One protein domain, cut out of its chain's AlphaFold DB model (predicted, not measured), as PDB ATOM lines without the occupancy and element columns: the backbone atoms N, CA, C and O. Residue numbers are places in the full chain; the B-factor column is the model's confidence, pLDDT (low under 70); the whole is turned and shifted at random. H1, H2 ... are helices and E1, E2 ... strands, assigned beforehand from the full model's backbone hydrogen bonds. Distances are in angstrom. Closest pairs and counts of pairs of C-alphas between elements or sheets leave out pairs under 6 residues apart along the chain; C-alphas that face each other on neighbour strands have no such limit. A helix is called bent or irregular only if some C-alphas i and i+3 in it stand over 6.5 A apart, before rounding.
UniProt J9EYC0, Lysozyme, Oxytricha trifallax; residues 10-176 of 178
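AT A GLANCE: This is residues 10 to 176 of the 178 residues of the protein "Lysozyme" of Oxytricha trifallax (UniProt J9EYC0). Two separate strand hairpins belong to a mostly helical body: E1 and E2 pack on the first part of the long helix H3, residues 73 to 80, while E3 and E4 reach away from the helices, with Asp 156 at the tip. Farther along, H3 is crossed by the arm H4a; the bent helix folds back on itself, H5 packs on its second arm, and H2 and H6 lie side by side next to H4a. The 167 printed residues hold six named helices and four named strands in the order H1 H2 E1 E2 H3 H4 H5 E3 E4 H6, both sheets antiparallel, E1 - E2 and E3 - E4. The whole is compact, with a radius of gyration of the C-alphas of 16.2 A and spans of 45 by 43 by 29 A.

IN THESE COORDINATES: E1 is residues 40 to 46, 13.7 A long, and E2 is 53 to 56. H3, residues 73 to 96, runs 34.4 A from C-alpha 73 at (-6.541, 6.096, 31.874) to C-alpha 96 at (-16.243, 7.324, 64.848). H1 is residues 12 to 21, irregular, with C-alphas 14 and 17 7.2 A apart; H2 is 27 to 36. H4, residues 107 to 136, was assigned as one helix by its hydrogen bonds but is bent, with C-alphas 119 and 122 9.5 A apart: H4a is 107 to 119, 18.2 A, and H4b is 122 to 136, 17.4 A, itself irregular, with C-alphas 127 and 130 8.7 A apart. H5 is 140 to 146, E3 is 150 to 155, E4 is 158 to 163, 16.4 A, and H6 is 165 to 175, ending at C-alpha 175 (-2.336, -8.917, 53.750).

HOW THE PARTS SIT: In the hairpin E1 and E2, N 41 and O 56 are within hydrogen-bond range at 2.9 A. The closest C-alphas of E2 and H3 are Gly 56 and Cys 76, 4.5 A. H1 touches H3 with residues 73 to 77 of H3 alone, closest C-alphas Tyr 15 and Val 73, 6.2 A. H3 touches H4a about perpendicular at 77 degrees, with its residues 83 to 91 alone, closest C-alphas Ala 87 and Ala 117, 5.0 A. H2, H4a and H6 form a bundle, three helices at shallow tilts; H2 touches H6, opposite ways at 9 degrees, closest C-alphas Val 36 and Arg 167, 5.5 A. H4b and H5 are a helical hairpin, closest C-alphas Phe 131 and Asn 146, 5.0 A. In the hairpin E3 and E4, N 153 and O 160 are 2.8 A apart. Each O i to N i+4 pair is within range in H2, H3, H4a, H5 and H6, against 8 of 11 in H4b and 1 of 6 in H1, where 4 of 7 O i to N i+3 pairs are.

THE WHOLE: The farthest C-alphas, Ser 104 and Asp 156, are 46.6 A apart. The printed part has no cut. The link from E2 to H3 is long, 16 residues. Residues 48 to 51 of the model have pLDDT under 70.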
ATOM      1  N   TYR A  10      -7.645  -1.037  29.040       96.44
ATOM      2  CA  TYR A  10      -6.248  -0.622  29.013       96.44
ATOM      3  C   TYR A  10      -5.338  -1.742  29.515       96.44
ATOM      4  O   TYR A  10      -5.589  -2.374  30.544       96.44
ATOM      5  N   SER A  11      -4.243  -1.972  28.800       96.31
ATOM      6  CA  SER A  11      -3.206  -2.912  29.207       96.31
ATOM      7  C   SER A  11      -2.434  -2.404  30.424       96.31
ATOM      8  O   SER A  11      -2.332  -1.202  30.677       96.31
ATOM      9  N   ARG A  12      -1.777  -3.325  31.138       95.38
ATOM     10  CA  ARG A  12      -0.891  -2.971  32.257       95.38
ATOM     11  C   ARG A  12       0.159  -1.939  31.881       95.38
ATOM     12  O   ARG A  12       0.414  -1.033  32.661       95.38
ATOM     13  N   LYS A  13       0.734  -2.028  30.681       96.94
ATOM     14  CA  LYS A  13       1.727  -1.056  30.210       96.94
ATOM     15  C   LYS A  13       1.156   0.366  30.134       96.94
ATOM     16  O   LYS A  13       1.888   1.313  30.399       96.94
ATOM     17  N   GLU A  14      -0.118   0.503  29.777       96.94
ATOM     18  CA  GLU A  14      -0.790   1.797  29.637       96.94
ATOM     19  C   GLU A  14      -1.138   2.411  30.995       96.94
ATOM     20  O   GLU A  14      -0.955   3.612  31.179       96.94
ATOM     21  N   TYR A  15      -1.587   1.608  31.966       95.88
ATOM     22  CA  TYR A  15      -1.998   2.143  33.266       95.88
ATOM     23  C   TYR A  15      -0.902   2.185  34.335       95.88
ATOM     24  O   TYR A  15      -1.028   2.953  35.286       95.88
ATOM     25  N   LEU A  16       0.183   1.414  34.197       94.56
ATOM     26  CA  LEU A  16       1.259   1.345  35.197       94.56
ATOM     27  C   LEU A  16       1.802   2.724  35.628       94.56
ATOM     28  O   LEU A  16       1.974   2.923  36.831       94.56
ATOM     29  N   PRO A  17       2.025   3.705  34.723       95.25
ATOM     30  CA  PRO A  17       2.507   5.030  35.123       95.25
ATOM     31  C   PRO A  17       1.562   5.767  36.089       95.25
ATOM     32  O   PRO A  17       2.011   6.566  36.910       95.25
ATOM     33  N   ASN A  18       0.261   5.467  36.027       94.62
ATOM     34  CA  ASN A  18      -0.773   6.124  36.818       94.62
ATOM     35  C   ASN A  18      -0.926   5.543  38.233       94.62
ATOM     36  O   ASN A  18      -1.538   6.199  39.074       94.62
ATOM     37  N   LEU A  19      -0.319   4.394  38.562       92.44
ATOM     38  CA  LEU A  19      -0.378   3.826  39.922       92.44
ATOM     39  C   LEU A  19       0.163   4.777  40.994       92.44
ATOM     40  O   LEU A  19      -0.307   4.770  42.124       92.44
ATOM     41  N   SER A  20       1.127   5.628  40.644       91.19
ATOM     42  CA  SER A  20       1.705   6.597  41.583       91.19
ATOM     43  C   SER A  20       0.874   7.877  41.759       91.19
ATOM     44  O   SER A  20       1.225   8.726  42.582       91.19
ATOM     45  N   SER A  21      -0.217   8.037  40.997       93.56
ATOM     46  CA  SER A  21      -1.075   9.227  41.067       93.56
ATOM     47  C   SER A  21      -1.901   9.287  42.355       93.56
ATOM     48  O   SER A  21      -2.109  10.375  42.889       93.56
ATOM     49  N   ILE A  22      -2.298   8.132  42.899       95.56
ATOM     50  CA  ILE A  22      -3.082   8.023  44.132       95.56
ATOM     51  C   ILE A  22      -2.124   7.769  45.296       95.56
ATOM     52  O   ILE A  22      -1.572   6.684  45.438       95.56
ATOM     53  N   LYS A  23      -1.914   8.786  46.138       95.75
ATOM     54  CA  LYS A  23      -0.919   8.747  47.229       95.75
ATOM     55  C   LYS A  23      -1.476   8.320  48.587       95.75
ATOM     56  O   LYS A  23      -0.701   8.137  49.522       95.75
ATOM     57  N   SER A  24      -2.797   8.214  48.721       95.88
ATOM     58  CA  SER A  24      -3.468   7.844  49.976       95.88
ATOM     59  C   SER A  24      -3.328   6.359  50.326       95.88
ATOM     60  O   SER A  24      -3.522   5.976  51.478       95.88
ATOM     61  N   VAL A  25      -2.978   5.523  49.348       97.81
ATOM     62  CA  VAL A  25      -2.806   4.075  49.499       97.81
ATOM     63  C   VAL A  25      -1.535   3.595  48.808       97.81
ATOM     64  O   VAL A  25      -0.955   4.294  47.978       97.81
ATOM     65  N   ARG A  26      -1.085   2.393  49.165       97.75
ATOM     66  CA  ARG A  26       0.087   1.758  48.561       97.75
ATOM     67  C   ARG A  26      -0.175   1.348  47.100       97.75
ATOM     68  O   ARG A  26      -1.275   0.878  46.798       97.75
ATOM     69  N   PRO A  27       0.823   1.431  46.199       96.69
ATOM     70  CA  PRO A  27       0.686   0.960  44.818       96.69
ATOM     71  C   PRO A  27       0.261  -0.510  44.700       96.69
ATOM     72  O   PRO A  27      -0.542  -0.844  43.834       96.69
ATOM     73  N   GLU A  28       0.730  -1.382  45.595       96.88
ATOM     74  CA  GLU A  28       0.364  -2.803  45.616       96.88
ATOM     75  C   GLU A  28      -1.124  -3.004  45.931       96.88
ATOM     76  O   GLU A  28      -1.756  -3.922  45.409       96.88
ATOM     77  N   PHE A  29      -1.707  -2.123  46.749       98.25
ATOM     78  CA  PHE A  29      -3.141  -2.130  47.021       98.25
ATOM     79  C   PHE A  29      -3.950  -1.695  45.793       98.25
ATOM     80  O   PHE A  29      -4.995  -2.276  45.512       98.25
ATOM     81  N   LEU A  30      -3.453  -0.725  45.020       98.12
ATOM     82  CA  LEU A  30      -4.082  -0.311  43.763       98.12
ATOM     83  C   LEU A  30      -4.018  -1.411  42.702       98.12
ATOM     84  O   LEU A  30      -5.023  -1.671  42.047       98.12
ATOM     85  N   GLU A  31      -2.871  -2.080  42.545       97.31
ATOM     86  CA  GLU A  31      -2.764  -3.232  41.640       97.31
ATOM     87  C   GLU A  31      -3.727  -4.348  42.050       97.31
ATOM     88  O   GLU A  31      -4.418  -4.897  41.193       97.31
ATOM     89  N   TYR A  32      -3.837  -4.629  43.351       97.81
ATOM     90  CA  TYR A  32      -4.828  -5.562  43.881       97.81
ATOM     91  C   TYR A  32      -6.265  -5.145  43.540       97.81
ATOM     92  O   TYR A  32      -7.024  -5.984  43.061       97.81
ATOM     93  N   LEU A  33      -6.643  -3.874  43.736       98.00
ATOM     94  CA  LEU A  33      -7.984  -3.385  43.392       98.00
ATOM     95  C   LEU A  33      -8.269  -3.540  41.894       98.00
ATOM     96  O   LEU A  33      -9.326  -4.039  41.525       98.00
ATOM     97  N   ILE A  34      -7.316  -3.178  41.033       97.00
ATOM     98  CA  ILE A  34      -7.444  -3.351  39.580       97.00
ATOM     99  C   ILE A  34      -7.679  -4.823  39.228       97.00
ATOM    100  O   ILE A  34      -8.541  -5.125  38.408       97.00
ATOM    101  N   ASP A  35      -6.938  -5.737  39.853       96.00
ATOM    102  CA  ASP A  35      -7.042  -7.170  39.590       96.00
ATOM    103  C   ASP A  35      -8.399  -7.748  40.039       96.00
ATOM    104  O   ASP A  35      -9.081  -8.410  39.256       96.00
ATOM    105  N   VAL A  36      -8.858  -7.442  41.259       95.06
ATOM    106  CA  VAL A  36     -10.147  -7.964  41.767       95.06
ATOM    107  C   VAL A  36     -11.374  -7.331  41.107       95.06
ATOM    108  O   VAL A  36     -12.443  -7.939  41.120       95.06
ATOM    109  N   GLU A  37     -11.238  -6.137  40.524       93.81
ATOM    110  CA  GLU A  37     -12.278  -5.505  39.699       93.81
ATOM    111  C   GLU A  37     -12.192  -5.929  38.216       93.81
ATOM    112  O   GLU A  37     -13.056  -5.585  37.413       93.81
ATOM    113  N   GLY A  38     -11.185  -6.728  37.842       92.31
ATOM    114  CA  GLY A  38     -11.034  -7.313  36.506       92.31
ATOM    115  C   GLY A  38     -10.301  -6.437  35.485       92.31
ATOM    116  O   GLY A  38     -10.132  -6.862  34.340       92.31
ATOM    117  N   GLY A  39      -9.838  -5.247  35.876       94.81
ATOM    118  CA  GLY A  39      -8.995  -4.388  35.050       94.81
ATOM    119  C   GLY A  39      -9.361  -2.906  35.038       94.81
ATOM    120  O   GLY A  39     -10.046  -2.395  35.918       94.81
ATOM    121  N   VAL A  40      -8.862  -2.214  34.007       96.56
ATOM    122  CA  VAL A  40      -9.098  -0.787  33.754       96.56
ATOM    123  C   VAL A  40      -9.865  -0.641  32.440       96.56
ATOM    124  O   VAL A  40      -9.287  -0.808  31.366       96.56
ATOM    125  N   PHE A  41     -11.156  -0.337  32.515       95.62
ATOM    126  CA  PHE A  41     -12.050  -0.293  31.356       95.62
ATOM    127  C   PHE A  41     -12.278   1.142  30.883       95.62
ATOM    128  O   PHE A  41     -12.711   1.994  31.657       95.62
ATOM    129  N   ALA A  42     -11.990   1.404  29.610       94.56
ATOM    130  CA  ALA A  42     -12.232   2.702  28.982       94.56
ATOM    131  C   ALA A  42     -13.727   2.925  28.716       94.56
ATOM    132  O   ALA A  42     -14.210   4.048  28.779       94.56
ATOM    133  N   GLU A  43     -14.459   1.846  28.443       93.69
ATOM    134  CA  GLU A  43     -15.868   1.875  28.054       93.69
ATOM    135  C   GLU A  43     -16.767   1.295  29.147       93.69
ATOM    136  O   GLU A  43     -16.328   0.518  30.001       93.69
ATOM    137  N   ILE A  44     -18.049   1.659  29.094       90.88
ATOM    138  CA  ILE A  44     -19.071   1.086  29.973       90.88
ATOM    139  C   ILE A  44     -19.195  -0.418  29.710       90.88
ATOM    140  O   ILE A  44     -19.274  -0.863  28.565       90.88
ATOM    141  N   TYR A  45     -19.300  -1.191  30.783       88.94
ATOM    142  CA  TYR A  45     -19.582  -2.617  30.749       88.94
ATOM    143  C   TYR A  45     -20.614  -3.005  31.807       88.94
ATOM    144  O   TYR A  45     -20.778  -2.335  32.832       88.94
ATOM    145  N   ASP A  46     -21.309  -4.114  31.569       84.56
ATOM    146  CA  ASP A  46     -22.161  -4.712  32.587       84.56
ATOM    147  C   ASP A  46     -21.288  -5.439  33.610       84.56
ATOM    148  O   ASP A  46     -20.464  -6.290  33.268       84.56
ATOM    149  N   SER A  47     -21.468  -5.107  34.890       76.69
ATOM    150  CA  SER A  47     -20.805  -5.837  35.978       76.69
ATOM    151  C   SER A  47     -21.096  -7.344  35.894       76.69
ATOM    152  O   SER A  47     -22.126  -7.756  35.367       76.69
ATOM    153  N   GLN A  48     -20.238  -8.189  36.483       61.47
ATOM    154  CA  GLN A  48     -20.347  -9.664  36.419       61.47
ATOM    155  C   GLN A  48     -21.704 -10.247  36.878       61.47
ATOM    156  O   GLN A  48     -21.989 -11.418  36.643       61.47
ATOM    157  N   LEU A  49     -22.545  -9.449  37.546       61.19
ATOM    158  CA  LEU A  49     -23.883  -9.833  38.001       61.19
ATOM    159  C   LEU A  49     -25.023  -9.127  37.240       61.19
ATOM    160  O   LEU A  49     -26.175  -9.245  37.652       61.19
ATOM    161  N   GLY A  50     -24.721  -8.377  36.173       58.53
ATOM    162  CA  GLY A  50     -25.688  -7.701  35.296       58.53
ATOM    163  C   GLY A  50     -26.557  -6.643  35.983       58.53
ATOM    164  O   GLY A  50     -27.570  -6.223  35.435       58.53
ATOM    165  N   ALA A  51     -26.214  -6.250  37.212       66.00
ATOM    166  CA  ALA A  51     -27.069  -5.407  38.043       66.00
ATOM    167  C   ALA A  51     -26.811  -3.907  37.839       66.00
ATOM    168  O   ALA A  51     -27.700  -3.097  38.088       66.00
ATOM    169  N   PHE A  52     -25.596  -3.546  37.419       78.62
ATOM    170  CA  PHE A  52     -25.157  -2.161  37.269       78.62
ATOM    171  C   PHE A  52     -24.208  -2.014  36.083       78.62
ATOM    172  O   PHE A  52     -23.330  -2.866  35.884       78.62
ATOM    173  N   GLN A  53     -24.358  -0.897  35.372       89.44
ATOM    174  CA  GLN A  53     -23.378  -0.404  34.413       89.44
ATOM    175  C   GLN A  53     -22.166   0.156  35.163       89.44
ATOM    176  O   GLN A  53     -22.307   0.867  36.163       89.44
ATOM    177  N   THR A  54     -20.980  -0.207  34.695       91.56
ATOM    178  CA  THR A  54     -19.700   0.060  35.355       91.56
ATOM    179  C   THR A  54     -18.711   0.613  34.330       91.56
ATOM    180  O   THR A  54     -18.793   0.265  33.158       91.56
ATOM    181  N   ILE A  55     -17.784   1.473  34.747       94.38
ATOM    182  CA  ILE A  55     -16.698   2.004  33.909       94.38
ATOM    183  C   ILE A  55     -15.407   2.097  34.737       94.38
ATOM    184  O   ILE A  55     -15.442   1.990  35.963       94.38
ATOM    185  N   GLY A  56     -14.247   2.266  34.104       95.81
ATOM    186  CA  GLY A  56     -12.982   2.435  34.813       95.81
ATOM    187  C   GLY A  56     -12.610   1.200  35.629       95.81
ATOM    188  O   GLY A  56     -12.524   0.100  35.086       95.81
ATOM    189  N   ILE A  57     -12.362   1.389  36.926       96.00
ATOM    190  CA  ILE A  57     -11.924   0.338  37.856       96.00
ATOM    191  C   ILE A  57     -13.048   0.111  38.871       96.00
ATOM    192  O   ILE A  57     -13.087   0.750  39.918       96.00
ATOM    193  N   GLY A  58     -14.014  -0.740  38.514       92.44
ATOM    194  CA  GLY A  58     -15.163  -1.070  39.371       92.44
ATOM    195  C   GLY A  58     -16.141   0.083  39.659       92.44
ATOM    196  O   GLY A  58     -17.031  -0.076  40.500       92.44
ATOM    197  N   HIS A  59     -16.021   1.233  38.979       94.44
ATOM    198  CA  HIS A  59     -16.850   2.411  39.246       94.44
ATOM    199  C   HIS A  59     -18.272   2.215  38.714       94.44
ATOM    200  O   HIS A  59     -18.503   2.176  37.503       94.44
ATOM    201  N   LYS A  60     -19.239   2.092  39.626       91.75
ATOM    202  CA  LYS A  60     -20.665   1.974  39.288       91.75
ATOM    203  C   LYS A  60     -21.199   3.338  38.873       91.75
ATOM    204  O   LYS A  60     -21.142   4.264  39.680       91.75
ATOM    205  N   LEU A  61     -21.773   3.423  37.674       90.00
ATOM    206  CA  LEU A  61     -22.320   4.677  37.161       90.00
ATOM    207  C   LEU A  61     -23.420   5.223  38.076       90.00
ATOM    208  O   LEU A  61     -24.346   4.508  38.474       90.00
ATOM    209  N   GLN A  62     -23.323   6.512  38.375       86.56
ATOM    210  CA  GLN A  62     -24.302   7.295  39.113       86.56
ATOM    211  C   GLN A  62     -25.045   8.245  38.164       86.56
ATOM    212  O   GLN A  62     -24.671   8.443  37.009       86.56
ATOM    213  N   ASN A  63     -26.121   8.874  38.646       81.69
ATOM    214  CA  ASN A  63     -26.959   9.754  37.817       81.69
ATOM    215  C   ASN A  63     -26.189  10.941  37.204       81.69
ATOM    216  O   ASN A  63     -26.596  11.472  36.175       81.69
ATOM    217  N   ASN A  64     -25.102  11.377  37.839       83.81
ATOM    218  CA  ASN A  64     -24.232  12.460  37.377       83.81
ATOM    219  C   ASN A  64     -23.138  12.003  36.393       83.81
ATOM    220  O   ASN A  64     -22.410  12.855  35.886       83.81
ATOM    221  N   ASP A  65     -23.046  10.708  36.088       86.75
ATOM    222  CA  ASP A  65     -22.032  10.133  35.194       86.75
ATOM    223  C   ASP A  65     -22.550   9.928  33.764       86.75
ATOM    224  O   ASP A  65     -21.924   9.244  32.958       86.75
ATOM    225  N   SER A  66     -23.682  10.551  33.413       75.06
ATOM    226  CA  SER A  66     -24.385  10.364  32.132       75.06
ATOM    227  C   SER A  66     -23.545  10.645  30.879       75.06
ATOM    228  O   SER A  66     -23.943  10.269  29.782       75.06
ATOM    229  N   ASN A  67     -22.405  11.323  31.032       81.19
ATOM    230  CA  ASN A  67     -21.511  11.698  29.938       81.19
ATOM    231  C   ASN A  67     -20.273  10.787  29.821       81.19
ATOM    232  O   ASN A  67     -19.479  10.967  28.899       81.19
ATOM    233  N   LEU A  68     -20.073   9.838  30.742       83.50
ATOM    234  CA  LEU A  68     -18.927   8.930  30.718       83.50
ATOM    235  C   LEU A  68     -19.225   7.764  29.772       83.50
ATOM    236  O   LEU A  68     -20.102   6.962  30.059       83.50
ATOM    237  N   THR A  69     -18.520   7.671  28.642       83.19
ATOM    238  CA  THR A  69     -18.741   6.600  27.644       83.19
ATOM    239  C   THR A  69     -17.454   5.991  27.081       83.19
ATOM    240  O   THR A  69     -17.416   4.782  26.886       83.19
ATOM    241  N   ASP A  70     -16.402   6.792  26.886       90.56
ATOM    242  CA  ASP A  70     -15.023   6.363  26.588       90.56
ATOM    243  C   ASP A  70     -14.084   7.293  27.369       90.56
ATOM    244  O   ASP A  70     -13.999   8.488  27.069       90.56
ATOM    245  N   ILE A  71     -13.467   6.783  28.433       94.56
ATOM    246  CA  ILE A  71     -12.666   7.575  29.372       94.56
ATOM    247  C   ILE A  71     -11.186   7.212  29.288       94.56
ATOM    248  O   ILE A  71     -10.831   6.056  29.079       94.56
ATOM    249  N   THR A  72     -10.315   8.203  29.479       96.44
ATOM    250  CA  THR A  72      -8.861   8.003  29.487       96.44
ATOM    251  C   THR A  72      -8.398   7.245  30.730       96.44
ATOM    252  O   THR A  72      -9.098   7.180  31.742       96.44
ATOM    253  N   VAL A  73      -7.167   6.724  30.700       96.75
ATOM    254  CA  VAL A  73      -6.541   6.096  31.874       96.75
ATOM    255  C   VAL A  73      -6.531   7.052  33.071       96.75
ATOM    256  O   VAL A  73      -6.864   6.648  34.183       96.75
ATOM    257  N   GLU A  74      -6.199   8.326  32.864       96.38
ATOM    258  CA  GLU A  74      -6.177   9.331  33.931       96.38
ATOM    259  C   GLU A  74      -7.571   9.532  34.536       96.38
ATOM    260  O   GLU A  74      -7.708   9.665  35.751       96.38
ATOM    261  N   GLN A  75      -8.618   9.509  33.705       96.31
ATOM    262  CA  GLN A  75     -10.001   9.584  34.173       96.31
ATOM    263  C   GLN A  75     -10.397   8.331  34.966       96.31
ATOM    264  O   GLN A  75     -10.993   8.473  36.033       96.31
ATOM    265  N   CYS A  76     -10.002   7.126  34.530       97.06
ATOM    266  CA  CYS A  76     -10.199   5.891  35.301       97.06
ATOM    267  C   CYS A  76      -9.571   5.992  36.698       97.06
ATOM    268  O   CYS A  76     -10.203   5.645  37.695       97.06
ATOM    269  N   PHE A  77      -8.337   6.494  36.779       97.81
ATOM    270  CA  PHE A  77      -7.633   6.660  38.050       97.81
ATOM    271  C   PHE A  77      -8.232   7.771  38.905       97.81
ATOM    272  O   PHE A  77      -8.266   7.644  40.126       97.81
ATOM    273  N   LYS A  78      -8.770   8.828  38.290       96.75
ATOM    274  CA  LYS A  78      -9.477   9.870  39.030       96.75
ATOM    275  C   LYS A  78     -10.769   9.352  39.663       96.75
ATOM    276  O   LYS A  78     -11.062   9.705  40.803       96.75
ATOM    277  N   LEU A  79     -11.519   8.511  38.950       96.94
ATOM    278  CA  LEU A  79     -12.690   7.828  39.508       96.94
ATOM    279  C   LEU A  79     -12.282   6.912  40.664       96.94
ATOM    280  O   LEU A  79     -12.855   7.021  41.746       96.94
ATOM    281  N   LEU A  80     -11.233   6.103  40.480       97.75
ATOM    282  CA  LEU A  80     -10.722   5.228  41.536       97.75
ATOM    283  C   LEU A  80     -10.285   6.014  42.783       97.75
ATOM    284  O   LEU A  80     -10.615   5.621  43.899       97.75
ATOM    285  N   GLU A  81      -9.578   7.134  42.615       98.06
ATOM    286  CA  GLU A  81      -9.175   8.009  43.724       98.06
ATOM    287  C   GLU A  81     -10.391   8.494  44.524       98.06
ATOM    288  O   GLU A  81     -10.401   8.427  45.756       98.06
ATOM    289  N   ASN A  82     -11.436   8.943  43.824       97.00
ATOM    290  CA  ASN A  82     -12.671   9.406  44.451       97.00
ATOM    291  C   ASN A  82     -13.397   8.266  45.181       97.00
ATOM    292  O   ASN A  82     -13.881   8.463  46.296       97.00
ATOM    293  N   ASP A  83     -13.460   7.075  44.586       97.69
ATOM    294  CA  ASP A  83     -14.110   5.910  45.187       97.69
ATOM    295  C   ASP A  83     -13.361   5.412  46.431       97.69
ATOM    296  O   ASP A  83     -13.991   5.111  47.448       97.69
ATOM    297  N   ILE A  84     -12.023   5.413  46.404       98.44
ATOM    298  CA  ILE A  84     -11.181   5.131  47.576       98.44
ATOM    299  C   ILE A  84     -11.433   6.168  48.672       98.44
ATOM    300  O   ILE A  84     -11.668   5.791  49.819       98.44
ATOM    301  N   ALA A  85     -11.447   7.460  48.337       98.19
ATOM    302  CA  ALA A  85     -11.714   8.522  49.308       98.19
ATOM    303  C   ALA A  85     -13.122   8.403  49.924       98.19
ATOM    304  O   ALA A  85     -13.313   8.617  51.123       98.19
ATOM    305  N   ASN A  86     -14.121   8.011  49.128       97.69
ATOM    306  CA  ASN A  86     -15.480   7.757  49.603       97.69
ATOM    307  C   ASN A  86     -15.556   6.526  50.521       97.69
ATOM    308  O   ASN A  86     -16.243   6.558  51.552       97.69
ATOM    309  N   ALA A  87     -14.843   5.450  50.182       98.31
ATOM    310  CA  ALA A  87     -14.724   4.261  51.018       98.31
ATOM    311  C   ALA A  87     -14.023   4.587  52.347       98.31
ATOM    312  O   ALA A  87     -14.546   4.261  53.411       98.31
ATOM    313  N   GLU A  88     -12.910   5.320  52.312       98.44
ATOM    314  CA  GLU A  88     -12.195   5.795  53.499       98.44
ATOM    315  C   GLU A  88     -13.090   6.665  54.390       98.44
ATOM    316  O   GLU A  88     -13.211   6.410  55.588       98.44
ATOM    317  N   LYS A  89     -13.810   7.634  53.815       98.38
ATOM    318  CA  LYS A  89     -14.785   8.451  54.556       98.38
ATOM    319  C   LYS A  89     -15.859   7.593  55.229       98.38
ATOM    320  O   LYS A  89     -16.256   7.875  56.362       98.38
ATOM    321  N   THR A  90     -16.315   6.541  54.553       97.88
ATOM    322  CA  THR A  90     -17.284   5.579  55.098       97.88
ATOM    323  C   THR A  90     -16.705   4.816  56.292       97.88
ATOM    324  O   THR A  90     -17.395   4.655  57.303       97.88
ATOM    325  N   VAL A  91     -15.437   4.395  56.218       98.38
ATOM    326  CA  VAL A  91     -14.721   3.767  57.338       98.38
ATOM    327  C   VAL A  91     -14.583   4.742  58.505       98.38
ATOM    328  O   VAL A  91     -15.002   4.410  59.612       98.38
ATOM    329  N   ILE A  92     -14.069   5.952  58.262       98.31
ATOM    330  CA  ILE A  92     -13.870   6.988  59.287       98.31
ATOM    331  C   ILE A  92     -15.168   7.251  60.045       98.31
ATOM    332  O   ILE A  92     -15.181   7.227  61.276       98.31
ATOM    333  N   GLN A  93     -16.270   7.475  59.324       97.56
ATOM    334  CA  GLN A  93     -17.559   7.742  59.952       97.56
ATOM    335  C   GLN A  93     -18.016   6.554  60.803       97.56
ATOM    336  O   GLN A  93     -18.449   6.742  61.936       97.56
ATOM    337  N   LYS A  94     -17.878   5.327  60.292       96.94
ATOM    338  CA  LYS A  94     -18.311   4.131  61.013       96.94
ATOM    339  C   LYS A  94     -17.491   3.871  62.278       96.94
ATOM    340  O   LYS A  94     -18.080   3.523  63.297       96.94
ATOM    341  N   LEU A  95     -16.169   4.036  62.228       96.88
ATOM    342  CA  LEU A  95     -15.307   3.886  63.405       96.88
ATOM    343  C   LEU A  95     -15.594   4.982  64.435       96.88
ATOM    344  O   LEU A  95     -15.713   4.694  65.626       96.88
ATOM    345  N   LYS A  96     -15.823   6.220  63.980       97.12
ATOM    346  CA  LYS A  96     -16.243   7.324  64.848       97.12
ATOM    347  C   LYS A  96     -17.544   7.005  65.590       97.12
ATOM    348  O   LYS A  96     -17.604   7.215  66.796       97.12
ATOM    349  N   ASP A  97     -18.545   6.437  64.913       96.00
ATOM    350  CA  ASP A  97     -19.809   6.005  65.541       96.00
ATOM    351  C   ASP A  97     -19.601   4.924  66.626       96.00
ATOM    352  O   ASP A  97     -20.477   4.693  67.460       96.00
ATOM    353  N   LYS A  98     -18.450   4.241  66.610       94.69
ATOM    354  CA  LYS A  98     -18.039   3.201  67.563       94.69
ATOM    355  C   LYS A  98     -17.009   3.678  68.588       94.69
ATOM    356  O   LYS A  98     -16.520   2.860  69.359       94.69
ATOM    357  N   ASN A  99     -16.708   4.978  68.636       96.06
ATOM    358  CA  ASN A  99     -15.642   5.557  69.464       96.06
ATOM    359  C   ASN A  99     -14.253   4.944  69.189       96.06
ATOM    360  O   ASN A  99     -13.436   4.814  70.098       96.06
ATOM    361  N   GLN A 100     -13.983   4.569  67.938       96.19
ATOM    362  CA  GLN A 100     -12.693   4.056  67.475       96.19
ATOM    363  C   GLN A 100     -11.979   5.120  66.631       96.19
ATOM    364  O   GLN A 100     -12.598   5.779  65.791       96.19
ATOM    365  N   ASP A 101     -10.671   5.290  66.840       96.44
ATOM    366  CA  ASP A 101      -9.870   6.285  66.120       96.44
ATOM    367  C   ASP A 101      -9.220   5.694  64.864       96.44
ATOM    368  O   ASP A 101      -8.213   4.988  64.930       96.44
ATOM    369  N   TYR A 102      -9.766   6.048  63.700       98.31
ATOM    370  CA  TYR A 102      -9.212   5.687  62.397       98.31
ATOM    371  C   TYR A 102      -7.767   6.162  62.198       98.31
ATOM    372  O   TYR A 102      -6.955   5.460  61.592       98.31
ATOM    373  N   TYR A 103      -7.424   7.362  62.671       97.94
ATOM    374  CA  TYR A 103      -6.139   7.975  62.342       97.94
ATOM    375  C   TYR A 103      -4.975   7.299  63.064       97.94
ATOM    376  O   TYR A 103      -3.869   7.299  62.521       97.94
ATOM    377  N   SER A 104      -5.251   6.638  64.193       97.69
ATOM    378  CA  SER A 104      -4.305   5.784  64.916       97.69
ATOM    379  C   SER A 104      -3.925   4.490  64.178       97.69
ATOM    380  O   SER A 104      -2.902   3.883  64.497       97.69
ATOM    381  N   LEU A 105      -4.713   4.065  63.181       98.50
ATOM    382  CA  LEU A 105      -4.478   2.817  62.456       98.50
ATOM    383  C   LEU A 105      -3.265   2.912  61.519       98.50
ATOM    384  O   LEU A 105      -3.011   3.941  60.875       98.50
ATOM    385  N   THR A 106      -2.553   1.795  61.378       98.44
ATOM    386  CA  THR A 106      -1.494   1.631  60.372       98.44
ATOM    387  C   THR A 106      -2.064   1.685  58.954       98.44
ATOM    388  O   THR A 106      -3.242   1.410  58.730       98.44
ATOM    389  N   GLN A 107      -1.211   1.979  57.967       98.25
ATOM    390  CA  GLN A 107      -1.610   1.993  56.554       98.25
ATOM    391  C   GLN A 107      -2.248   0.665  56.112       98.25
ATOM    392  O   GLN A 107      -3.247   0.661  55.402       98.25
ATOM    393  N   ILE A 108      -1.714  -0.464  56.588       98.44
ATOM    394  CA  ILE A 108      -2.227  -1.796  56.254       98.44
ATOM    395  C   ILE A 108      -3.644  -1.991  56.814       98.44
ATOM    396  O   ILE A 108      -4.535  -2.428  56.092       98.44
ATOM    397  N   GLN A 109      -3.878  -1.631  58.081       98.69
ATOM    398  CA  GLN A 109      -5.213  -1.711  58.689       98.69
ATOM    399  C   GLN A 109      -6.217  -0.815  57.950       98.69
ATOM    400  O   GLN A 109      -7.338  -1.240  57.683       98.69
ATOM    401  N   LYS A 110      -5.805   0.404  57.579       98.81
ATOM    402  CA  LYS A 110      -6.633   1.336  56.803       98.81
ATOM    403  C   LYS A 110      -7.047   0.730  55.467       98.81
ATOM    404  O   LYS A 110      -8.234   0.688  55.167       98.81
ATOM    405  N   GLU A 111      -6.101   0.181  54.711       98.81
ATOM    406  CA  GLU A 111      -6.365  -0.446  53.410       98.81
ATOM    407  C   GLU A 111      -7.274  -1.676  53.504       98.81
ATOM    408  O   GLU A 111      -8.173  -1.827  52.678       98.81
ATOM    409  N   MET A 112      -7.121  -2.512  54.538       98.69
ATOM    410  CA  MET A 112      -8.047  -3.627  54.776       98.69
ATOM    411  C   MET A 112      -9.489  -3.137  54.967       98.69
ATOM    412  O   MET A 112     -10.420  -3.689  54.380       98.69
ATOM    413  N   LEU A 113      -9.692  -2.086  55.770       98.56
ATOM    414  CA  LEU A 113     -11.024  -1.520  56.004       98.56
ATOM    415  C   LEU A 113     -11.574  -0.816  54.759       98.56
ATOM    416  O   LEU A 113     -12.759  -0.961  54.448       98.56
ATOM    417  N   ILE A 114     -10.719  -0.090  54.032       98.62
ATOM    418  CA  ILE A 114     -11.065   0.576  52.772       98.62
ATOM    419  C   ILE A 114     -11.522  -0.453  51.737       98.62
ATOM    420  O   ILE A 114     -12.561  -0.236  51.130       98.62
ATOM    421  N   ASP A 115     -10.839  -1.590  51.567       98.31
ATOM    422  CA  ASP A 115     -11.259  -2.638  50.620       98.31
ATOM    423  C   ASP A 115     -12.660  -3.184  50.933       98.31
ATOM    424  O   ASP A 115     -13.479  -3.393  50.034       98.31
ATOM    425  N   PHE A 116     -12.971  -3.386  52.215       97.69
ATOM    426  CA  PHE A 116     -14.294  -3.839  52.635       97.69
ATOM    427  C   PHE A 116     -15.368  -2.781  52.371       97.69
ATOM    428  O   PHE A 116     -16.445  -3.117  51.874       97.69
ATOM    429  N   ALA A 117     -15.085  -1.513  52.674       97.25
ATOM    430  CA  ALA A 117     -15.994  -0.405  52.397       97.25
ATOM    431  C   ALA A 117     -16.167  -0.154  50.890       97.25
ATOM    432  O   ALA A 117     -17.287   0.082  50.446       97.25
ATOM    433  N   PHE A 118     -15.104  -0.278  50.098       96.44
ATOM    434  CA  PHE A 118     -15.125  -0.170  48.639       96.44
ATOM    435  C   PHE A 118     -16.015  -1.261  48.029       96.44
ATOM    436  O   PHE A 118     -16.910  -0.982  47.234       96.44
ATOM    437  N   ASN A 119     -15.848  -2.511  48.471       93.50
ATOM    438  CA  ASN A 119     -16.610  -3.644  47.953       93.50
ATOM    439  C   ASN A 119     -18.091  -3.645  48.376       93.50
ATOM    440  O   ASN A 119     -18.976  -3.964  47.579       93.50
ATOM    441  N   LEU A 120     -18.371  -3.338  49.646       91.00
ATOM    442  CA  LEU A 120     -19.686  -3.557  50.267       91.00
ATOM    443  C   LEU A 120     -20.455  -2.264  50.561       91.00
ATOM    444  O   LEU A 120     -21.599  -2.312  51.040       91.00
ATOM    445  N   GLY A 121     -19.838  -1.113  50.302       91.38
ATOM    446  CA  GLY A 121     -20.376   0.197  50.629       91.38
ATOM    447  C   GLY A 121     -20.639   0.364  52.134       91.38
ATOM    448  O   GLY A 121     -20.026  -0.307  52.971       91.38
ATOM    449  N   PRO A 122     -21.627   1.194  52.515       89.06
ATOM    450  CA  PRO A 122     -21.965   1.474  53.917       89.06
ATOM    451  C   PRO A 122     -22.344   0.245  54.758       89.06
ATOM    452  O   PRO A 122     -22.345   0.304  55.989       89.06
ATOM    453  N   THR A 123     -22.670  -0.882  54.113       90.19
ATOM    454  CA  THR A 123     -23.050  -2.129  54.794       90.19
ATOM    455  C   THR A 123     -21.861  -2.973  55.252       90.19
ATOM    456  O   THR A 123     -22.079  -3.980  55.930       90.19
ATOM    457  N   PHE A 124     -20.621  -2.575  54.929       93.38
ATOM    458  CA  PHE A 124     -19.416  -3.361  55.217       93.38
ATOM    459  C   PHE A 124     -19.323  -3.781  56.692       93.38
ATOM    460  O   PHE A 124     -19.106  -4.954  56.981       93.38
ATOM    461  N   TYR A 125     -19.586  -2.857  57.619       91.25
ATOM    462  CA  TYR A 125     -19.495  -3.129  59.051       91.25
ATOM    463  C   TYR A 125     -20.601  -4.067  59.536       91.25
ATOM    464  O   TYR A 125     -20.339  -4.949  60.339       91.25
ATOM    465  N   LEU A 126     -21.834  -3.929  59.032       90.38
ATOM    466  CA  LEU A 126     -22.949  -4.787  59.454       90.38
ATOM    467  C   LEU A 126     -22.655  -6.264  59.159       90.38
ATOM    468  O   LEU A 126     -22.975  -7.136  59.958       90.38
ATOM    469  N   LYS A 127     -22.045  -6.531  58.002       87.88
ATOM    470  CA  LYS A 127     -21.775  -7.892  57.527       87.88
ATOM    471  C   LYS A 127     -20.457  -8.475  58.032       87.88
ATOM    472  O   LYS A 127     -20.324  -9.689  58.023       87.88
ATOM    473  N   ASN A 128     -19.504  -7.637  58.443       93.69
ATOM    474  CA  ASN A 128     -18.130  -8.064  58.734       93.69
ATOM    475  C   ASN A 128     -17.593  -7.442  60.033       93.69
ATOM    476  O   ASN A 128     -16.406  -7.145  60.129       93.69
ATOM    477  N   HIS A 129     -18.464  -7.190  61.013       95.12
ATOM    478  CA  HIS A 129     -18.078  -6.517  62.255       95.12
ATOM    479  C   HIS A 129     -16.932  -7.238  62.982       95.12
ATOM    480  O   HIS A 129     -15.991  -6.574  63.393       95.12
ATOM    481  N   GLU A 130     -16.943  -8.574  63.061       97.50
ATOM    482  CA  GLU A 130     -15.869  -9.357  63.697       97.50
ATOM    483  C   GLU A 130     -14.509  -9.113  63.033       97.50
ATOM    484  O   GLU A 130     -13.510  -8.900  63.718       97.50
ATOM    485  N   PHE A 131     -14.474  -9.056  61.699       97.94
ATOM    486  CA  PHE A 131     -13.260  -8.709  60.964       97.94
ATOM    487  C   PHE A 131     -12.831  -7.261  61.217       97.94
ATOM    488  O   PHE A 131     -11.655  -7.013  61.467       97.94
ATOM    489  N   VAL A 132     -13.763  -6.302  61.193       97.44
ATOM    490  CA  VAL A 132     -13.443  -4.889  61.454       97.44
ATOM    491  C   VAL A 132     -12.852  -4.713  62.854       97.44
ATOM    492  O   VAL A 132     -11.813  -4.073  62.997       97.44
ATOM    493  N   GLU A 133     -13.465  -5.320  63.869       97.88
ATOM    494  CA  GLU A 133     -12.952  -5.295  65.239       97.88
ATOM    495  C   GLU A 133     -11.580  -5.971  65.335       97.88
ATOM    496  O   GLU A 133     -10.687  -5.467  66.019       97.88
ATOM    497  N   ALA A 134     -11.367  -7.078  64.620       98.31
ATOM    498  CA  ALA A 134     -10.062  -7.721  64.554       98.31
ATOM    499  C   ALA A 134      -9.001  -6.782  63.965       98.31
ATOM    500  O   ALA A 134      -7.935  -6.635  64.560       98.31
ATOM    501  N   VAL A 135      -9.309  -6.107  62.850       98.38
ATOM    502  CA  VAL A 135      -8.417  -5.135  62.200       98.38
ATOM    503  C   VAL A 135      -8.088  -3.984  63.141       98.38
ATOM    504  O   VAL A 135      -6.908  -3.706  63.339       98.38
ATOM    505  N   VAL A 136      -9.086  -3.352  63.765       98.19
ATOM    506  CA  VAL A 136      -8.880  -2.224  64.694       98.19
ATOM    507  C   VAL A 136      -7.991  -2.626  65.873       98.19
ATOM    508  O   VAL A 136      -7.074  -1.892  66.230       98.19
ATOM    509  N   ASN A 137      -8.198  -3.823  66.425       97.88
ATOM    510  CA  ASN A 137      -7.431  -4.335  67.563       97.88
ATOM    511  C   ASN A 137      -6.114  -5.028  67.170       97.88
ATOM    512  O   ASN A 137      -5.449  -5.611  68.025       97.88
ATOM    513  N   ASN A 138      -5.745  -5.005  65.885       97.44
ATOM    514  CA  ASN A 138      -4.588  -5.712  65.335       97.44
ATOM    515  C   ASN A 138      -4.540  -7.216  65.707       97.44
ATOM    516  O   ASN A 138      -3.472  -7.801  65.896       97.44
ATOM    517  N   ASN A 139      -5.704  -7.860  65.828       98.19
ATOM    518  CA  ASN A 139      -5.829  -9.271  66.180       98.19
ATOM    519  C   ASN A 139      -5.762 -10.147  64.923       98.19
ATOM    520  O   ASN A 139      -6.783 -10.503  64.337       98.19
ATOM    521  N   VAL A 140      -4.540 -10.492  64.517       97.38
ATOM    522  CA  VAL A 140      -4.259 -11.236  63.277       97.38
ATOM    523  C   VAL A 140      -5.004 -12.573  63.200       97.38
ATOM    524  O   VAL A 140      -5.521 -12.925  62.142       97.38
ATOM    525  N   GLU A 141      -5.122 -13.307  64.306       97.69
ATOM    526  CA  GLU A 141      -5.819 -14.600  64.310       97.69
ATOM    527  C   GLU A 141      -7.316 -14.440  64.025       97.69
ATOM    528  O   GLU A 141      -7.881 -15.176  63.215       97.69
ATOM    529  N   GLN A 142      -7.948 -13.415  64.601       98.06
ATOM    530  CA  GLN A 142      -9.338 -13.083  64.285       98.06
ATOM    531  C   GLN A 142      -9.497 -12.520  62.865       98.06
ATOM    532  O   GLN A 142     -10.514 -12.774  62.221       98.06
ATOM    533  N   MET A 143      -8.495 -11.815  62.325       98.44
ATOM    534  CA  MET A 143      -8.523 -11.377  60.924       98.44
ATOM    535  C   MET A 143      -8.564 -12.578  59.970       98.44
ATOM    536  O   MET A 143      -9.415 -12.624  59.082       98.44
ATOM    537  N   LYS A 144      -7.700 -13.582  60.184       97.75
ATOM    538  CA  LYS A 144      -7.638 -14.812  59.369       97.75
ATOM    539  C   LYS A 144      -8.954 -15.591  59.366       97.75
ATOM    540  O   LYS A 144      -9.337 -16.158  58.346       97.75
ATOM    541  N   GLN A 145      -9.655 -15.609  60.497       97.44
ATOM    542  CA  GLN A 145     -10.927 -16.320  60.629       97.44
ATOM    543  C   GLN A 145     -12.072 -15.609  59.893       97.44
ATOM    544  O   GLN A 145     -12.943 -16.277  59.337       97.44
ATOM    545  N   ASN A 146     -12.042 -14.271  59.834       97.12
ATOM    546  CA  ASN A 146     -13.218 -13.472  59.487       97.12
ATOM    547  C   ASN A 146     -13.099 -12.646  58.192       97.12
ATOM    548  O   ASN A 146     -14.061 -11.985  57.809       97.12
ATOM    549  N   TYR A 147     -11.969 -12.675  57.471       97.00
ATOM    550  CA  TYR A 147     -11.800 -11.853  56.256       97.00
ATOM    551  C   TYR A 147     -12.642 -12.307  55.047       97.00
ATOM    552  O   TYR A 147     -12.768 -11.582  54.056       97.00
ATOM    553  N   LYS A 148     -13.175 -13.534  55.060       95.94
ATOM    554  CA  LYS A 148     -13.830 -14.120  53.883       95.94
ATOM    555  C   LYS A 148     -15.211 -13.511  53.655       95.94
ATOM    556  O   LYS A 148     -16.107 -13.627  54.483       95.94
ATOM    557  N   ARG A 149     -15.411 -12.943  52.466       92.94
ATOM    558  CA  ARG A 149     -16.671 -12.324  52.031       92.94
ATOM    559  C   ARG A 149     -17.507 -13.247  51.156       92.94
ATOM    560  O   ARG A 149     -16.987 -14.122  50.453       92.94
ATOM    561  N   THR A 150     -18.813 -12.993  51.159       91.19
ATOM    562  CA  THR A 150     -19.794 -13.663  50.300       91.19
ATOM    563  C   THR A 150     -20.658 -12.652  49.551       91.19
ATOM    564  O   THR A 150     -20.886 -11.533  50.015       91.19
ATOM    565  N   PHE A 151     -21.174 -13.059  48.394       86.81
ATOM    566  CA  PHE A 151     -22.176 -12.326  47.632       86.81
ATOM    567  C   PHE A 151     -23.466 -13.140  47.534       86.81
ATOM    568  O   PHE A 151     -23.455 -14.370  47.570       86.81
ATOM    569  N   GLN A 152     -24.594 -12.439  47.442       86.00
ATOM    570  CA  GLN A 152     -25.912 -13.057  47.366       86.00
ATOM    571  C   GLN A 152     -26.349 -13.154  45.904       86.00
ATOM    572  O   GLN A 152     -26.397 -12.142  45.207       86.00
ATOM    573  N   ILE A 153     -26.751 -14.343  45.475       84.81
ATOM    574  CA  ILE A 153     -27.439 -14.581  44.204       84.81
ATOM    575  C   ILE A 153     -28.857 -15.088  44.465       84.81
ATOM    576  O   ILE A 153     -29.166 -15.563  45.562       84.81
ATOM    577  N   LYS A 154     -29.733 -14.973  43.465       84.19
ATOM    578  CA  LYS A 154     -31.054 -15.605  43.487       84.19
ATOM    579  C   LYS A 154     -31.051 -16.815  42.557       84.19
ATOM    580  O   LYS A 154     -30.739 -16.660  41.383       84.19
ATOM    581  N   ILE A 155     -31.404 -17.984  43.080       85.12
ATOM    582  CA  ILE A 155     -31.628 -19.216  42.310       85.12
ATOM    583  C   ILE A 155     -33.057 -19.654  42.614       85.12
ATOM    584  O   ILE A 155     -33.391 -19.844  43.780       85.12
ATOM    585  N   ASP A 156     -33.913 -19.725  41.595       88.31
ATOM    586  CA  ASP A 156     -35.319 -20.141  41.727       88.31
ATOM    587  C   ASP A 156     -36.093 -19.387  42.828       88.31
ATOM    588  O   ASP A 156     -36.889 -19.949  43.575       88.31
ATOM    589  N   GLY A 157     -35.815 -18.086  42.975       87.12
ATOM    590  CA  GLY A 157     -36.418 -17.226  44.001       87.12
ATOM    591  C   GLY A 157     -35.748 -17.282  45.382       87.12
ATOM    592  O   GLY A 157     -35.982 -16.391  46.203       87.12
ATOM    593  N   TRP A 158     -34.854 -18.239  45.626       87.00
ATOM    594  CA  TRP A 158     -34.124 -18.397  46.885       87.00
ATOM    595  C   TRP A 158     -32.826 -17.602  46.906       87.00
ATOM    596  O   TRP A 158     -32.096 -17.533  45.916       87.00
ATOM    597  N   LYS A 159     -32.512 -17.014  48.064       89.44
ATOM    598  CA  LYS A 159     -31.228 -16.348  48.296       89.44
ATOM    599  C   LYS A 159     -30.165 -17.397  48.600       89.44
ATOM    600  O   LYS A 159     -30.254 -18.082  49.614       89.44
ATOM    601  N   VAL A 160     -29.148 -17.472  47.752       89.31
ATOM    602  CA  VAL A 160     -27.973 -18.326  47.954       89.31
ATOM    603  C   VAL A 160     -26.752 -17.430  48.104       89.31
ATOM    604  O   VAL A 160     -26.556 -16.504  47.318       89.31
ATOM    605  N   TYR A 161     -25.933 -17.693  49.118       89.75
ATOM    606  CA  TYR A 161     -24.686 -16.971  49.349       89.75
ATOM    607  C   TYR A 161     -23.526 -17.763  48.755       89.75
ATOM    608  O   TYR A 161     -23.367 -18.947  49.046       89.75
ATOM    609  N   LYS A 162     -22.721 -17.113  47.915       90.00
ATOM    610  CA  LYS A 162     -21.511 -17.692  47.326       90.00
ATOM    611  C   LYS A 162     -20.269 -16.947  47.813       90.00
ATOM    612  O   LYS A 162     -20.326 -15.728  47.978       90.00
ATOM    613  N   PRO A 163     -19.151 -17.645  48.052       92.12
ATOM    614  CA  PRO A 163     -17.900 -16.999  48.427       92.12
ATOM    615  C   PRO A 163     -17.347 -16.157  47.275       92.12
ATOM    616  O   PRO A 163     -17.391 -16.571  46.117       92.12
ATOM    617  N   MET A 164     -16.777 -14.996  47.596       91.94
ATOM    618  CA  MET A 164     -15.991 -14.194  46.652       91.94
ATOM    619  C   MET A 164     -14.567 -14.758  46.558       91.94
ATOM    620  O   MET A 164     -13.636 -14.141  47.060       91.94
ATOM    621  N   VAL A 165     -14.422 -15.967  46.001       93.69
ATOM    622  CA  VAL A 165     -13.181 -16.770  46.056       93.69
ATOM    623  C   VAL A 165     -11.952 -15.963  45.630       93.69
ATOM    624  O   VAL A 165     -11.073 -15.755  46.458       93.69
ATOM    625  N   ASP A 166     -11.954 -15.418  44.410       93.31
ATOM    626  CA  ASP A 166     -10.817 -14.670  43.852       93.31
ATOM    627  C   ASP A 166     -10.413 -13.467  44.725       93.31
ATOM    628  O   ASP A 166      -9.265 -13.350  45.153       93.31
ATOM    629  N   ARG A 167     -11.381 -12.614  45.093       95.81
ATOM    630  CA  ARG A 167     -11.120 -11.451  45.957       95.81
ATOM    631  C   ARG A 167     -10.621 -11.866  47.340       95.81
ATOM    632  O   ARG A 167      -9.726 -11.224  47.874       95.81
ATOM    633  N   ASN A 168     -11.182 -12.923  47.927       97.00
ATOM    634  CA  ASN A 168     -10.762 -13.420  49.237       97.00
ATOM    635  C   ASN A 168      -9.318 -13.946  49.197       97.00
ATOM    636  O   ASN A 168      -8.533 -13.601  50.074       97.00
ATOM    637  N   GLU A 169      -8.951 -14.739  48.192       97.50
ATOM    638  CA  GLU A 169      -7.600 -15.300  48.051       97.50
ATOM    639  C   GLU A 169      -6.549 -14.212  47.806       97.50
ATOM    640  O   GLU A 169      -5.510 -14.181  48.474       97.50
ATOM    641  N   LYS A 170      -6.843 -13.262  46.911       97.75
ATOM    642  CA  LYS A 170      -5.959 -12.121  46.633       97.75
ATOM    643  C   LYS A 170      -5.824 -11.196  47.841       97.75
ATOM    644  O   LYS A 170      -4.717 -10.772  48.159       97.75
ATOM    645  N   PHE A 171      -6.920 -10.951  48.564       98.25
ATOM    646  CA  PHE A 171      -6.900 -10.187  49.813       98.25
ATOM    647  C   PHE A 171      -6.021 -10.872  50.865       98.25
ATOM    648  O   PHE A 171      -5.148 -10.239  51.455       98.25
ATOM    649  N   ALA A 172      -6.209 -12.177  51.069       97.94
ATOM    650  CA  ALA A 172      -5.418 -12.945  52.020       97.94
ATOM    651  C   ALA A 172      -3.927 -12.929  51.671       97.94
ATOM    652  O   ALA A 172      -3.097 -12.762  52.559       97.94
ATOM    653  N   THR A 173      -3.597 -13.037  50.386       97.94
ATOM    654  CA  THR A 173      -2.214 -12.979  49.900       97.94
ATOM    655  C   THR A 173      -1.591 -11.606  50.149       97.94
ATOM    656  O   THR A 173      -0.502 -11.526  50.713       97.94
ATOM    657  N   LEU A 174      -2.287 -10.520  49.790       98.19
ATOM    658  CA  LEU A 174      -1.783  -9.152  49.955       98.19
ATOM    659  C   LEU A 174      -1.516  -8.795  51.425       98.19
ATOM    660  O   LEU A 174      -0.562  -8.078  51.728       98.19
ATOM    661  N   PHE A 175      -2.369  -9.277  52.332       98.00
ATOM    662  CA  PHE A 175      -2.336  -8.917  53.750       98.00
ATOM    663  C   PHE A 175      -1.752 -10.002  54.666       98.00
ATOM    664  O   PHE A 175      -1.714  -9.810  55.879       98.00
ATOM    665  N   GLY A 176      -1.280 -11.126  54.115       96.38
ATOM    666  CA  GLY A 176      -0.683 -12.220  54.890       96.38
ATOM    667  C   GLY A 176      -1.675 -12.946  55.809       96.38
ATOM    668  O   GLY A 176      -1.331 -13.298  56.936       96.38
TER     669      GLY A 176